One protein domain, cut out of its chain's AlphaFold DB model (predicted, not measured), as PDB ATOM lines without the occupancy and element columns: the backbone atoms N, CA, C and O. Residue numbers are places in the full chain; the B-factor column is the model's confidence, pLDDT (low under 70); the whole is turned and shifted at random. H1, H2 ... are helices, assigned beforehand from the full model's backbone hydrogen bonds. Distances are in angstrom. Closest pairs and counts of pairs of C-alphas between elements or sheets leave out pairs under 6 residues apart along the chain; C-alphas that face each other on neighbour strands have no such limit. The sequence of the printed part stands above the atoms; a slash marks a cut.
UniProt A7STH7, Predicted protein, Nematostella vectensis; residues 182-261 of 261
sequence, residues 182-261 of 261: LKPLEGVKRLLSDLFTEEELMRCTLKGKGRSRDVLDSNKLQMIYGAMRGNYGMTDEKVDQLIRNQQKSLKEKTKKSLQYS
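What this domain is: This is residues 182 to 261 of the 261 residues of the protein "Predicted protein" of Nematostella vectensis (UniProt A7STH7). One long helix, H4, makes the longest axis, and three shorter helices, H1, H2 and H3, are set across it on one side, leaving its far end, residues 255 to 259, to stick out with the last two residues. H1 and H3 run side by side in opposite directions near the beginning of H4, while H2 crosses it farther along; a long loop, residues 204 to 217, joins H2 to H3. The printed part has 80 residues with four named helices, in the order H1, H2, H3, H4, and no named strand; its class is all helix, with the packing mostly crossed. It is compact, with a radius of gyration of the C-alphas of 13.0 A, and spans 41 by 29 by 19 A.

How they stand to each other: The hub is H4, residues 236 to 259, which touches three other helices. With residues 239 to 246 alone it touches H1, residues 184 to 195; the closest C-alphas, those of Leu 185 and Leu 242, are 6.6 A apart. The two run the same way at a steep tilt of 69 degrees, only just short of about perpendicular. With residues 247 to 251 alone H4 touches H2, residues 198 to 203, about perpendicular at 81 degrees; the closest C-alphas, those of Met 202 and Gln 247, are 6.0 A apart. Residues 236 to 239 of H4 touch residues 225 to 229 of H3, which holds residues 218 to 232; the closest C-alphas, those of Tyr 225 and Asp 236, are 6.0 A apart. H3 and H4 run opposite ways at a steep tilt of 68 degrees, only just short of about perpendicular. H1 and H3 touch at a shallow tilt of 30 degrees, opposite ways, with the C-alphas of Pro 184 and Tyr 232 closest at 6.4 A. H1 and H2 are close but not clearly touching, with the C-alphas of Leu 192 and Leu 201 closest at 8.0 A. H2 and H3 are apart. In H1, H2, H3 and H4 every O i to N i+4 pair is within hydrogen-bond range.

Where its parts are: H4 is 34.7 A long from C-alpha 236 at (232.679, 227.652, 201.610) to C-alpha 259 at (238.025, 219.091, 168.434). H3 measures 20.5 A from Ser 218 to Tyr 232, H1 16.4 A from Pro 184 to Leu 195, and H2 8.7 A from Glu 198 to Arg 203. H1 begins with C-alpha 184 at (237.925, 216.551, 199.516).

The domain as a whole: The two C-alphas farthest apart are those of Gly 230 and Ser 261, at 41.8 A. The printed part has no cut. The links H1 to H2 and H3 to H4 are tight, and H2 to H3, with 14 residues, is long. Residues 255 to 261 stand free, of which 255 to 259 belong to H4. The mean pLDDT of the printed part is 79.2; it is under 70 at residue 182, residues 207 to 213 and residues 258 to 261.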
ATOM      1  N   LEU A 182     238.504 209.663 200.953       60.91
ATOM      2  CA  LEU A 182     239.763 210.133 201.552       60.91
ATOM      3  C   LEU A 182     240.216 211.528 201.078       60.91
ATOM      4  O   LEU A 182     241.131 212.101 201.665       60.91
ATOM      5  N   LYS A 183     239.630 212.077 200.001       79.19
ATOM      6  CA  LYS A 183     240.067 213.340 199.385       79.19
ATOM      7  C   LYS A 183     238.894 214.310 199.185       79.19
ATOM      8  O   LYS A 183     237.926 213.938 198.520       79.19
ATOM      9  N   PRO A 184     239.007 215.574 199.640       75.62
ATOM     10  CA  PRO A 184     237.925 216.551 199.516       75.62
ATOM     11  C   PRO A 184     237.509 216.854 198.068       75.62
ATOM     12  O   PRO A 184     236.327 217.017 197.781       75.62
ATOM     13  N   LEU A 185     238.465 216.868 197.131       79.00
ATOM     14  CA  LEU A 185     238.181 217.050 195.701       79.00
ATOM     15  C   LEU A 185     237.278 215.936 195.148       79.00
ATOM     16  O   LEU A 185     236.387 216.205 194.345       79.00
ATOM     17  N   GLU A 186     237.497 214.697 195.583       80.69
ATOM     18  CA  GLU A 186     236.716 213.545 195.131       80.69
ATOM     19  C   GLU A 186     235.302 213.580 195.721       80.69
ATOM     20  O   GLU A 186     234.331 213.287 195.025       80.69
ATOM     21  N   GLY A 187     235.182 214.041 196.973       81.38
ATOM     22  CA  GLY A 187     233.904 214.329 197.624       81.38
ATOM     23  C   GLY A 187     233.062 215.340 196.847       81.38
ATOM     24  O   GLY A 187     231.907 215.057 196.534       81.38
ATOM     25  N   VAL A 188     233.654 216.478 196.462       84.38
ATOM     26  CA  VAL A 188     232.956 217.507 195.666       84.38
ATOM     27  C   VAL A 188     232.556 216.975 194.294       84.38
ATOM     28  O   VAL A 188     231.416 217.168 193.887       84.38
ATOM     29  N   LYS A 189     233.445 216.275 193.578       84.62
ATOM     30  CA  LYS A 189     233.123 215.709 192.255       84.62
ATOM     31  C   LYS A 189     231.947 214.741 192.305       84.62
ATOM     32  O   LYS A 189     231.066 214.812 191.448       84.62
ATOM     33  N   ARG A 190     231.932 213.860 193.308       83.25
ATOM     34  CA  ARG A 190     230.849 212.898 193.529       83.25
ATOM     35  C   ARG A 190     229.528 213.623 193.777       83.25
ATOM     36  O   ARG A 190     228.565 213.391 193.064       83.25
ATOM     37  N   LEU A 191     229.529 214.557 194.728       84.62
ATOM     38  CA  LEU A 191     228.365 215.370 195.075       84.62
ATOM     39  C   LEU A 191     227.819 216.164 193.887       84.62
ATOM     40  O   LEU A 191     226.612 216.225 193.690       84.62
ATOM     41  N   LEU A 192     228.707 216.759 193.094       86.19
ATOM     42  CA  LEU A 192     228.328 217.493 191.896       86.19
ATOM     43  C   LEU A 192     227.676 216.581 190.859       86.19
ATOM     44  O   LEU A 192     226.653 216.961 190.311       86.19
ATOM     45  N   SER A 193     228.226 215.386 190.637       84.88
ATOM     46  CA  SER A 193     227.686 214.421 189.667       84.88
ATOM     47  C   SER A 193     226.368 213.793 190.130       84.88
ATOM     48  O   SER A 193     225.528 213.446 189.311       84.88
ATOM     49  N   ASP A 194     226.184 213.640 191.443       84.31
ATOM     50  CA  ASP A 194     224.953 213.096 192.019       84.31
ATOM     51  C   ASP A 194     223.809 214.135 192.039       84.31
ATOM     52  O   ASP A 194     222.641 213.763 191.965       84.31
ATOM     53  N   LEU A 195     224.122 215.428 192.208       84.00
ATOM     54  CA  LEU A 195     223.123 216.496 192.386       84.00
ATOM     55  C   LEU A 195     222.832 217.283 191.101       84.00
ATOM     56  O   LEU A 195     221.736 217.836 190.958       84.00
ATOM     57  N   PHE A 196     223.795 217.358 190.187       85.25
ATOM     58  CA  PHE A 196     223.693 218.112 188.944       85.25
ATOM     59  C   PHE A 196     224.045 217.234 187.751       85.25
ATOM     60  O   PHE A 196     224.965 216.419 187.796       85.25
ATOM     61  N   THR A 197     223.339 217.465 186.654       84.00
ATOM     62  CA  THR A 197     223.724 216.926 185.350       84.00
ATOM     63  C   THR A 197     224.981 217.629 184.831       84.00
ATOM     64  O   THR A 197     225.289 218.769 185.206       84.00
ATOM     65  N   GLU A 198     225.732 216.959 183.958       78.75
ATOM     66  CA  GLU A 198     226.941 217.534 183.361       78.75
ATOM     67  C   GLU A 198     226.604 218.802 182.555       78.75
ATOM     68  O   GLU A 198     227.328 219.801 182.608       78.75
ATOM     69  N   GLU A 199     225.443 218.820 181.902       76.38
ATOM     70  CA  GLU A 199     224.943 219.961 181.144       76.38
ATOM     71  C   GLU A 199     224.590 221.157 182.034       76.38
ATOM     72  O   GLU A 199     224.907 222.296 181.676       76.38
ATOM     73  N   GLU A 200     223.951 220.930 183.188       80.25
ATOM     74  CA  GLU A 200     223.690 221.977 184.186       80.25
ATOM     75  C   GLU A 200     225.005 222.544 184.726       80.25
ATOM     76  O   GLU A 200     225.172 223.758 184.815       80.25
ATOM     77  N   LEU A 201     225.986 221.689 185.020       82.12
ATOM     78  CA  LEU A 201     227.296 222.118 185.511       82.12
ATOM     79  C   LEU A 201     228.080 222.951 184.501       82.12
ATOM     80  O   LEU A 201     228.834 223.849 184.893       82.12
ATOM     81  N   MET A 202     227.914 222.676 183.210       75.94
ATOM     82  CA  MET A 202     228.553 223.451 182.153       75.94
ATOM     83  C   MET A 202     227.829 224.764 181.852       75.94
ATOM     84  O   MET A 202     228.491 225.780 181.598       75.94
ATOM     85  N   ARG A 203     226.492 224.768 181.875       73.69
ATOM     86  CA  ARG A 203     225.688 225.952 181.540       73.69
ATOM     87  C   ARG A 203     225.552 226.923 182.705       73.69
ATOM     88  O   ARG A 203     225.661 228.130 182.486       73.69
ATOM     89  N   CYS A 204     225.390 226.424 183.924       76.56
ATOM     90  CA  CYS A 204     225.144 227.251 185.096       76.56
ATOM     91  C   CYS A 204     226.441 227.775 185.718       76.56
ATOM     92  O   CYS A 204     227.523 227.190 185.606       76.56
ATOM     93  N   THR A 205     226.342 228.900 186.417       74.75
ATOM     94  CA  THR A 205     227.454 229.493 187.161       74.75
ATOM     95  C   THR A 205     227.172 229.475 188.656       74.75
ATOM     96  O   THR A 205     226.029 229.556 189.096       74.75
ATOM     97  N   LEU A 206     228.233 229.400 189.458       76.00
ATOM     98  CA  LEU A 206     228.121 229.325 190.916       76.00
ATOM     99  C   LEU A 206     227.401 230.534 191.550       76.00
ATOM    100  O   LEU A 206     226.758 230.396 192.579       76.00
ATOM    101  N   LYS A 207     227.546 231.732 190.963       68.31
ATOM    102  CA  LYS A 207     226.993 232.999 191.491       68.31
ATOM    103  C   LYS A 207     226.405 233.910 190.398       68.31
ATOM    104  O   LYS A 207     226.459 235.126 190.535       68.31
ATOM    105  N   GLY A 208     225.956 233.360 189.268       59.59
ATOM    106  CA  GLY A 208     225.344 234.153 188.183       59.59
ATOM    107  C   GLY A 208     226.276 235.134 187.456       59.59
ATOM    108  O   GLY A 208     225.802 236.042 186.781       59.59
ATOM    109  N   LYS A 209     227.605 235.016 187.601       52.38
ATOM    110  CA  LYS A 209     228.569 235.940 186.973       52.38
ATOM    111  C   LYS A 209     229.060 235.399 185.628       52.38
ATOM    112  O   LYS A 209     229.781 234.401 185.597       52.38
ATOM    113  N   GLY A 210     228.750 236.106 184.538       54.34
ATOM    114  CA  GLY A 210     229.268 235.840 183.190       54.34
ATOM    115  C   GLY A 210     228.198 235.911 182.095       54.34
ATOM    116  O   GLY A 210     227.148 236.512 182.283       54.34
ATOM    117  N   ARG A 211     228.474 235.295 180.932       51.09
ATOM    118  CA  ARG A 211     227.563 235.262 179.764       51.09
ATOM    119  C   ARG A 211     226.328 234.367 179.957       51.09
ATOM    120  O   ARG A 211     225.390 234.480 179.181       51.09
ATOM    121  N   SER A 212     226.344 233.485 180.957       53.62
ATOM    122  CA  SER A 212     225.209 232.632 181.317       53.62
ATOM    123  C   SER A 212     224.533 233.192 182.564       53.62
ATOM    124  O   SER A 212     225.213 233.428 183.565       53.62
ATOM    125  N   ARG A 213     223.219 233.437 182.482       57.75
ATOM    126  CA  ARG A 213     222.401 233.953 183.595       57.75
ATOM    127  C   ARG A 213     221.957 232.851 184.556       57.75
ATOM    128  O   ARG A 213     221.495 233.164 185.647       57.75
ATOM    129  N   ASP A 214     222.137 231.590 184.174       70.19
ATOM    130  CA  ASP A 214     221.655 230.466 184.962       70.19
ATOM    131  C   ASP A 214     222.589 230.216 186.148       70.19
ATOM    132  O   ASP A 214     223.817 230.108 186.015       70.19
ATOM    133  N   VAL A 215     221.996 230.178 187.337       80.38
ATOM    134  CA  VAL A 215     222.689 229.956 188.606       80.38
ATOM    135  C   VAL A 215     222.481 228.506 189.011       80.38
ATOM    136  O   VAL A 215     221.400 227.953 188.818       80.38
ATOM    137  N   LEU A 216     223.520 227.875 189.558       83.19
ATOM    138  CA  LEU A 216     223.351 226.560 190.172       83.19
ATOM    139  C   LEU A 216     222.319 226.650 191.301       83.19
ATOM    140  O   LEU A 216     222.316 227.608 192.073       83.19
ATOM    141  N   ASP A 217     221.457 225.640 191.384       84.12
ATOM    142  CA  ASP A 217     220.415 225.568 192.402       84.12
ATOM    143  C   ASP A 217     221.001 225.774 193.808       84.12
ATOM    144  O   ASP A 217     221.928 225.075 194.238       84.12
ATOM    145  N   SER A 218     220.459 226.768 194.512       83.88
ATOM    146  CA  SER A 218     220.978 227.209 195.806       83.88
ATOM    147  C   SER A 218     220.837 226.130 196.881       83.88
ATOM    148  O   SER A 218     221.746 225.952 197.692       83.88
ATOM    149  N   ASN A 219     219.752 225.350 196.853       84.38
ATOM    150  CA  ASN A 219     219.512 224.286 197.825       84.38
ATOM    151  C   ASN A 219     220.505 223.136 197.625       84.38
ATOM    152  O   ASN A 219     221.123 222.671 198.584       84.38
ATOM    153  N   LYS A 220     220.732 222.725 196.372       87.06
ATOM    154  CA  LYS A 220     221.744 221.719 196.028       87.06
ATOM    155  C   LYS A 220     223.152 222.188 196.412       87.06
ATOM    156  O   LYS A 220     223.921 221.406 196.965       87.06
ATOM    157  N   LEU A 221     223.487 223.462 196.196       88.00
ATOM    158  CA  LEU A 221     224.767 224.033 196.636       88.00
ATOM    159  C   LEU A 221     224.926 224.015 198.163       88.00
ATOM    160  O   LEU A 221     225.972 223.595 198.657       88.00
ATOM    161  N   GLN A 222     223.890 224.395 198.917       86.00
ATOM    162  CA  GLN A 222     223.899 224.327 200.385       86.00
ATOM    163  C   GLN A 222     224.128 222.904 200.905       86.00
ATOM    164  O   GLN A 222     224.863 222.712 201.876       86.00
ATOM    165  N   MET A 223     223.590 221.887 200.224       85.69
ATOM    166  CA  MET A 223     223.887 220.491 200.559       85.69
ATOM    167  C   MET A 223     225.372 220.157 200.386       85.69
ATOM    168  O   MET A 223     225.948 219.471 201.235       85.69
ATOM    169  N   ILE A 224     226.008 220.664 199.326       87.81
ATOM    170  CA  ILE A 224     227.440 220.465 199.081       87.81
ATOM    171  C   ILE A 224     228.265 221.177 200.152       87.81
ATOM    172  O   ILE A 224     229.142 220.547 200.742       87.81
ATOM    173  N   TYR A 225     227.966 222.441 200.465       89.75
ATOM    174  CA  TYR A 225     228.666 223.174 201.525       89.75
ATOM    175  C   TYR A 225     228.540 222.467 202.874       89.75
ATOM    176  O   TYR A 225     229.549 222.222 203.534       89.75
ATOM    177  N   GLY A 226     227.330 222.041 203.250       85.56
ATOM    178  CA  GLY A 226     227.096 221.310 204.493       85.56
ATOM    179  C   GLY A 226     227.864 219.985 204.562       85.56
ATOM    180  O   GLY A 226     228.479 219.677 205.584       85.56
ATOM    181  N   ALA A 227     227.883 219.215 203.469       84.31
ATOM    182  CA  ALA A 227     228.621 217.955 203.405       84.31
ATOM    183  C   ALA A 227     230.141 218.168 203.463       84.31
ATOM    184  O   ALA A 227     230.840 217.439 204.167       84.31
ATOM    185  N   MET A 228     230.658 219.174 202.760       86.25
ATOM    186  CA  MET A 228     232.091 219.463 202.712       86.25
ATOM    187  C   MET A 228     232.616 220.058 204.015       86.25
ATOM    188  O   MET A 228     233.693 219.679 204.481       86.25
ATOM    189  N   ARG A 229     231.834 220.935 204.647       87.50
ATOM    190  CA  ARG A 229     232.135 221.481 205.970       87.50
ATOM    191  C   ARG A 229     232.107 220.383 207.032       87.50
ATOM    192  O   ARG A 229     233.045 220.276 207.812       87.50
ATOM    193  N   GLY A 230     231.077 219.533 207.023       81.06
ATOM    194  CA  GLY A 230     230.903 218.468 208.014       81.06
ATOM    195  C   GLY A 230     231.911 217.321 207.900       81.06
ATOM    196  O   GLY A 230     232.364 216.811 208.919       81.06
ATOM    197  N   ASN A 231     232.286 216.922 206.680       83.19
ATOM    198  CA  ASN A 231     233.168 215.767 206.470       83.19
ATOM    199  C   ASN A 231     234.653 216.137 206.359       83.19
ATOM    200  O   ASN A 231     235.502 215.310 206.680       83.19
ATOM    201  N   TYR A 232     234.975 217.354 205.905       81.81
ATOM    202  CA  TYR A 232     236.354 217.758 205.599       81.81
ATOM    203  C   TYR A 232     236.797 219.056 206.283       81.81
ATOM    204  O   TYR A 232     237.922 219.495 206.050       81.81
ATOM    205  N   GLY A 233     235.939 219.701 207.084       83.44
ATOM    206  CA  GLY A 233     236.270 220.968 207.746       83.44
ATOM    207  C   GLY A 233     236.611 222.094 206.765       83.44
ATOM    208  O   GLY A 233     237.406 222.979 207.080       83.44
ATOM    209  N   MET A 234     236.079 222.038 205.540       85.62
ATOM    210  CA  MET A 234     236.371 223.032 204.509       85.62
ATOM    211  C   MET A 234     235.484 224.265 204.650       85.62
ATOM    212  O   MET A 234     234.308 224.156 204.996       85.62
ATOM    213  N   THR A 235     236.050 225.429 204.329       89.38
ATOM    214  CA  THR A 235     235.292 226.676 204.210       89.38
ATOM    215  C   THR A 235     234.581 226.742 202.864       89.38
ATOM    216  O   THR A 235     235.015 226.118 201.885       89.38
ATOM    217  N   ASP A 236     233.511 227.525 202.804       87.19
ATOM    218  CA  ASP A 236     232.679 227.652 201.610       87.19
ATOM    219  C   ASP A 236     233.487 228.216 200.430       87.19
ATOM    220  O   ASP A 236     233.313 227.773 199.301       87.19
ATOM    221  N   GLU A 237     234.477 229.083 200.674       87.94
ATOM    222  CA  GLU A 237     235.360 229.627 199.632       87.94
ATOM    223  C   GLU A 237     236.228 228.545 198.986       87.94
ATOM    224  O   GLU A 237     236.455 228.551 197.772       87.94
ATOM    225  N   LYS A 238     236.727 227.594 199.783       86.94
ATOM    226  CA  LYS A 238     237.515 226.479 199.247       86.94
ATOM    227  C   LYS A 238     236.623 225.534 198.443       86.94
ATOM    228  O   LYS A 238     237.058 225.012 197.419       86.94
ATOM    229  N   VAL A 239     235.376 225.339 198.871       88.19
ATOM    230  CA  VAL A 239     234.380 224.566 198.116       88.19
ATOM    231  C   VAL A 239     234.019 225.282 196.806       88.19
ATOM    232  O   VAL A 239     234.037 224.646 195.754       88.19
ATOM    233  N   ASP A 240     233.828 226.607 196.823       88.69
ATOM    234  CA  ASP A 240     233.611 227.441 195.630       88.69
ATOM    235  C   ASP A 240     234.735 227.258 194.605       88.69
ATOM    236  O   ASP A 240     234.477 227.094 193.409       88.69
ATOM    237  N   GLN A 241     235.993 227.288 195.059       88.19
ATOM    238  CA  GLN A 241     237.155 227.077 194.197       88.19
ATOM    239  C   GLN A 241     237.149 225.680 193.568       88.19
ATOM    240  O   GLN A 241     237.387 225.553 192.365       88.19
ATOM    241  N   LEU A 242     236.840 224.638 194.345       87.94
ATOM    242  CA  LEU A 242     236.757 223.267 193.837       87.94
ATOM    243  C   LEU A 242     235.659 223.116 192.782       87.94
ATOM    244  O   LEU A 242     235.908 222.530 191.728       87.94
ATOM    245  N   ILE A 243     234.479 223.693 193.022       88.88
ATOM    246  CA  ILE A 243     233.372 223.641 192.064       88.88
ATOM    247  C   ILE A 243     233.747 224.387 190.779       88.88
ATOM    248  O   ILE A 243     233.601 223.838 189.690       88.88
ATOM    249  N   ARG A 244     234.316 225.597 190.872       87.25
ATOM    250  CA  ARG A 244     234.762 226.366 189.691       87.25
ATOM    251  C   ARG A 244     235.823 225.627 188.881       87.25
ATOM    252  O   ARG A 244     235.743 225.595 187.652       87.25
ATOM    253  N   ASN A 245     236.800 225.020 189.552       87.69
ATOM    254  CA  ASN A 245     237.842 224.229 188.900       87.69
ATOM    255  C   ASN A 245     237.251 223.007 188.191       87.69
ATOM    256  O   ASN A 245     237.644 222.703 187.065       87.69
ATOM    257  N   GLN A 246     236.263 222.352 188.804       85.94
ATOM    258  CA  GLN A 246     235.558 221.236 188.187       85.94
ATOM    259  C   GLN A 246     234.748 221.681 186.961       85.94
ATOM    260  O   GLN A 246     234.869 221.064 185.905       85.94
ATOM    261  N   GLN A 247     233.997 222.784 187.048       86.06
ATOM    262  CA  GLN A 247     233.266 223.352 185.907       86.06
ATOM    263  C   GLN A 247     234.205 223.727 184.751       86.06
ATOM    264  O   GLN A 247     233.886 223.486 183.587       86.06
ATOM    265  N   LYS A 248     235.378 224.299 185.056       85.94
ATOM    266  CA  LYS A 248     236.405 224.612 184.054       85.94
ATOM    267  C   LYS A 248     236.953 223.340 183.402       85.94
ATOM    268  O   LYS A 248     237.040 223.280 182.180       85.94
ATOM    269  N   SER A 249     237.260 222.319 184.203       85.88
ATOM    270  CA  SER A 249     237.752 221.028 183.710       85.88
ATOM    271  C   SER A 249     236.744 220.334 182.790       85.88
ATOM    272  O   SER A 249     237.142 219.830 181.743       85.88
ATOM    273  N   LEU A 250     235.451 220.346 183.135       82.94
ATOM    274  CA  LEU A 250     234.389 219.785 182.294       82.94
ATOM    275  C   LEU A 250     234.310 220.511 180.944       82.94
ATOM    276  O   LEU A 250     234.423 219.874 179.903       82.94
ATOM    277  N   LYS A 251     234.274 221.851 180.947       82.69
ATOM    278  CA  LYS A 251     234.260 222.659 179.713       82.69
ATOM    279  C   LYS A 251     235.464 222.394 178.809       82.69
ATOM    280  O   LYS A 251     235.320 222.328 177.590       82.69
ATOM    281  N   GLU A 252     236.655 222.256 179.389       83.12
ATOM    282  CA  GLU A 252     237.868 221.934 178.631       83.12
ATOM    283  C   GLU A 252     237.832 220.517 178.048       83.12
ATOM    284  O   GLU A 252     238.255 220.329 176.906       83.12
ATOM    285  N   LYS A 253     237.304 219.531 178.787       82.00
ATOM    286  CA  LYS A 253     237.130 218.158 178.289       82.00
ATOM    287  C   LYS A 253     236.158 218.101 177.115       82.00
ATOM    288  O   LYS A 253     236.511 217.526 176.089       82.00
ATOM    289  N   THR A 254     234.996 218.744 177.221       78.25
ATOM    290  CA  THR A 254     234.004 218.781 176.135       78.25
ATOM    291  C   THR A 254     234.544 219.519 174.912       78.25
ATOM    292  O   THR A 254     234.380 219.056 173.789       78.25
ATOM    293  N   LYS A 255     235.269 220.634 175.103       78.69
ATOM    294  CA  LYS A 255     235.914 221.347 173.990       78.69
ATOM    295  C   LYS A 255     236.954 220.478 173.278       78.69
ATOM    296  O   LYS A 255     237.043 220.528 172.056       78.69
ATOM    297  N   LYS A 256     237.732 219.691 174.028       75.69
ATOM    298  CA  LYS A 256     238.690 218.738 173.454       75.69
ATOM    299  C   LYS A 256     237.983 217.598 172.724       75.69
ATOM    300  O   LYS A 256     238.396 217.288 171.619       75.69
ATOM    301  N   SER A 257     236.912 217.011 173.264       71.38
ATOM    302  CA  SER A 257     236.207 215.932 172.549       71.38
ATOM    303  C   SER A 257     235.580 216.416 171.236       71.38
ATOM    304  O   SER A 257     235.621 215.690 170.254       71.38
ATOM    305  N   LEU A 258     235.086 217.660 171.195       65.12
ATOM    306  CA  LEU A 258     234.570 218.321 169.987       65.12
ATOM    307  C   LEU A 258     235.646 218.701 168.959       65.12
ATOM    308  O   LEU A 258     235.313 218.912 167.803       65.12
ATOM    309  N   GLN A 259     236.912 218.839 169.363       61.66
ATOM    310  CA  GLN A 259     238.025 219.091 168.434       61.66
ATOM    311  C   GLN A 259     238.616 217.808 167.837       61.66
ATOM    312  O   GLN A 259     239.370 217.893 166.872       61.66
ATOM    313  N   TYR A 260     238.311 216.651 168.425       53.09
ATOM    314  CA  TYR A 260     238.822 215.339 168.020       53.09
ATOM    315  C   TYR A 260     237.703 214.363 167.589       53.09
ATOM    316  O   TYR A 260     237.968 213.170 167.459       53.09
ATOM    317  N   SER A 261     236.473 214.853 167.384       49.16
ATOM    318  CA  SER A 261     235.389 214.173 166.643       49.16
ATOM    319  C   SER A 261     235.242 214.807 165.271       49.16
ATOM    320  O   SER A 261     234.925 214.057 164.328       49.16
TER     321      SER A 261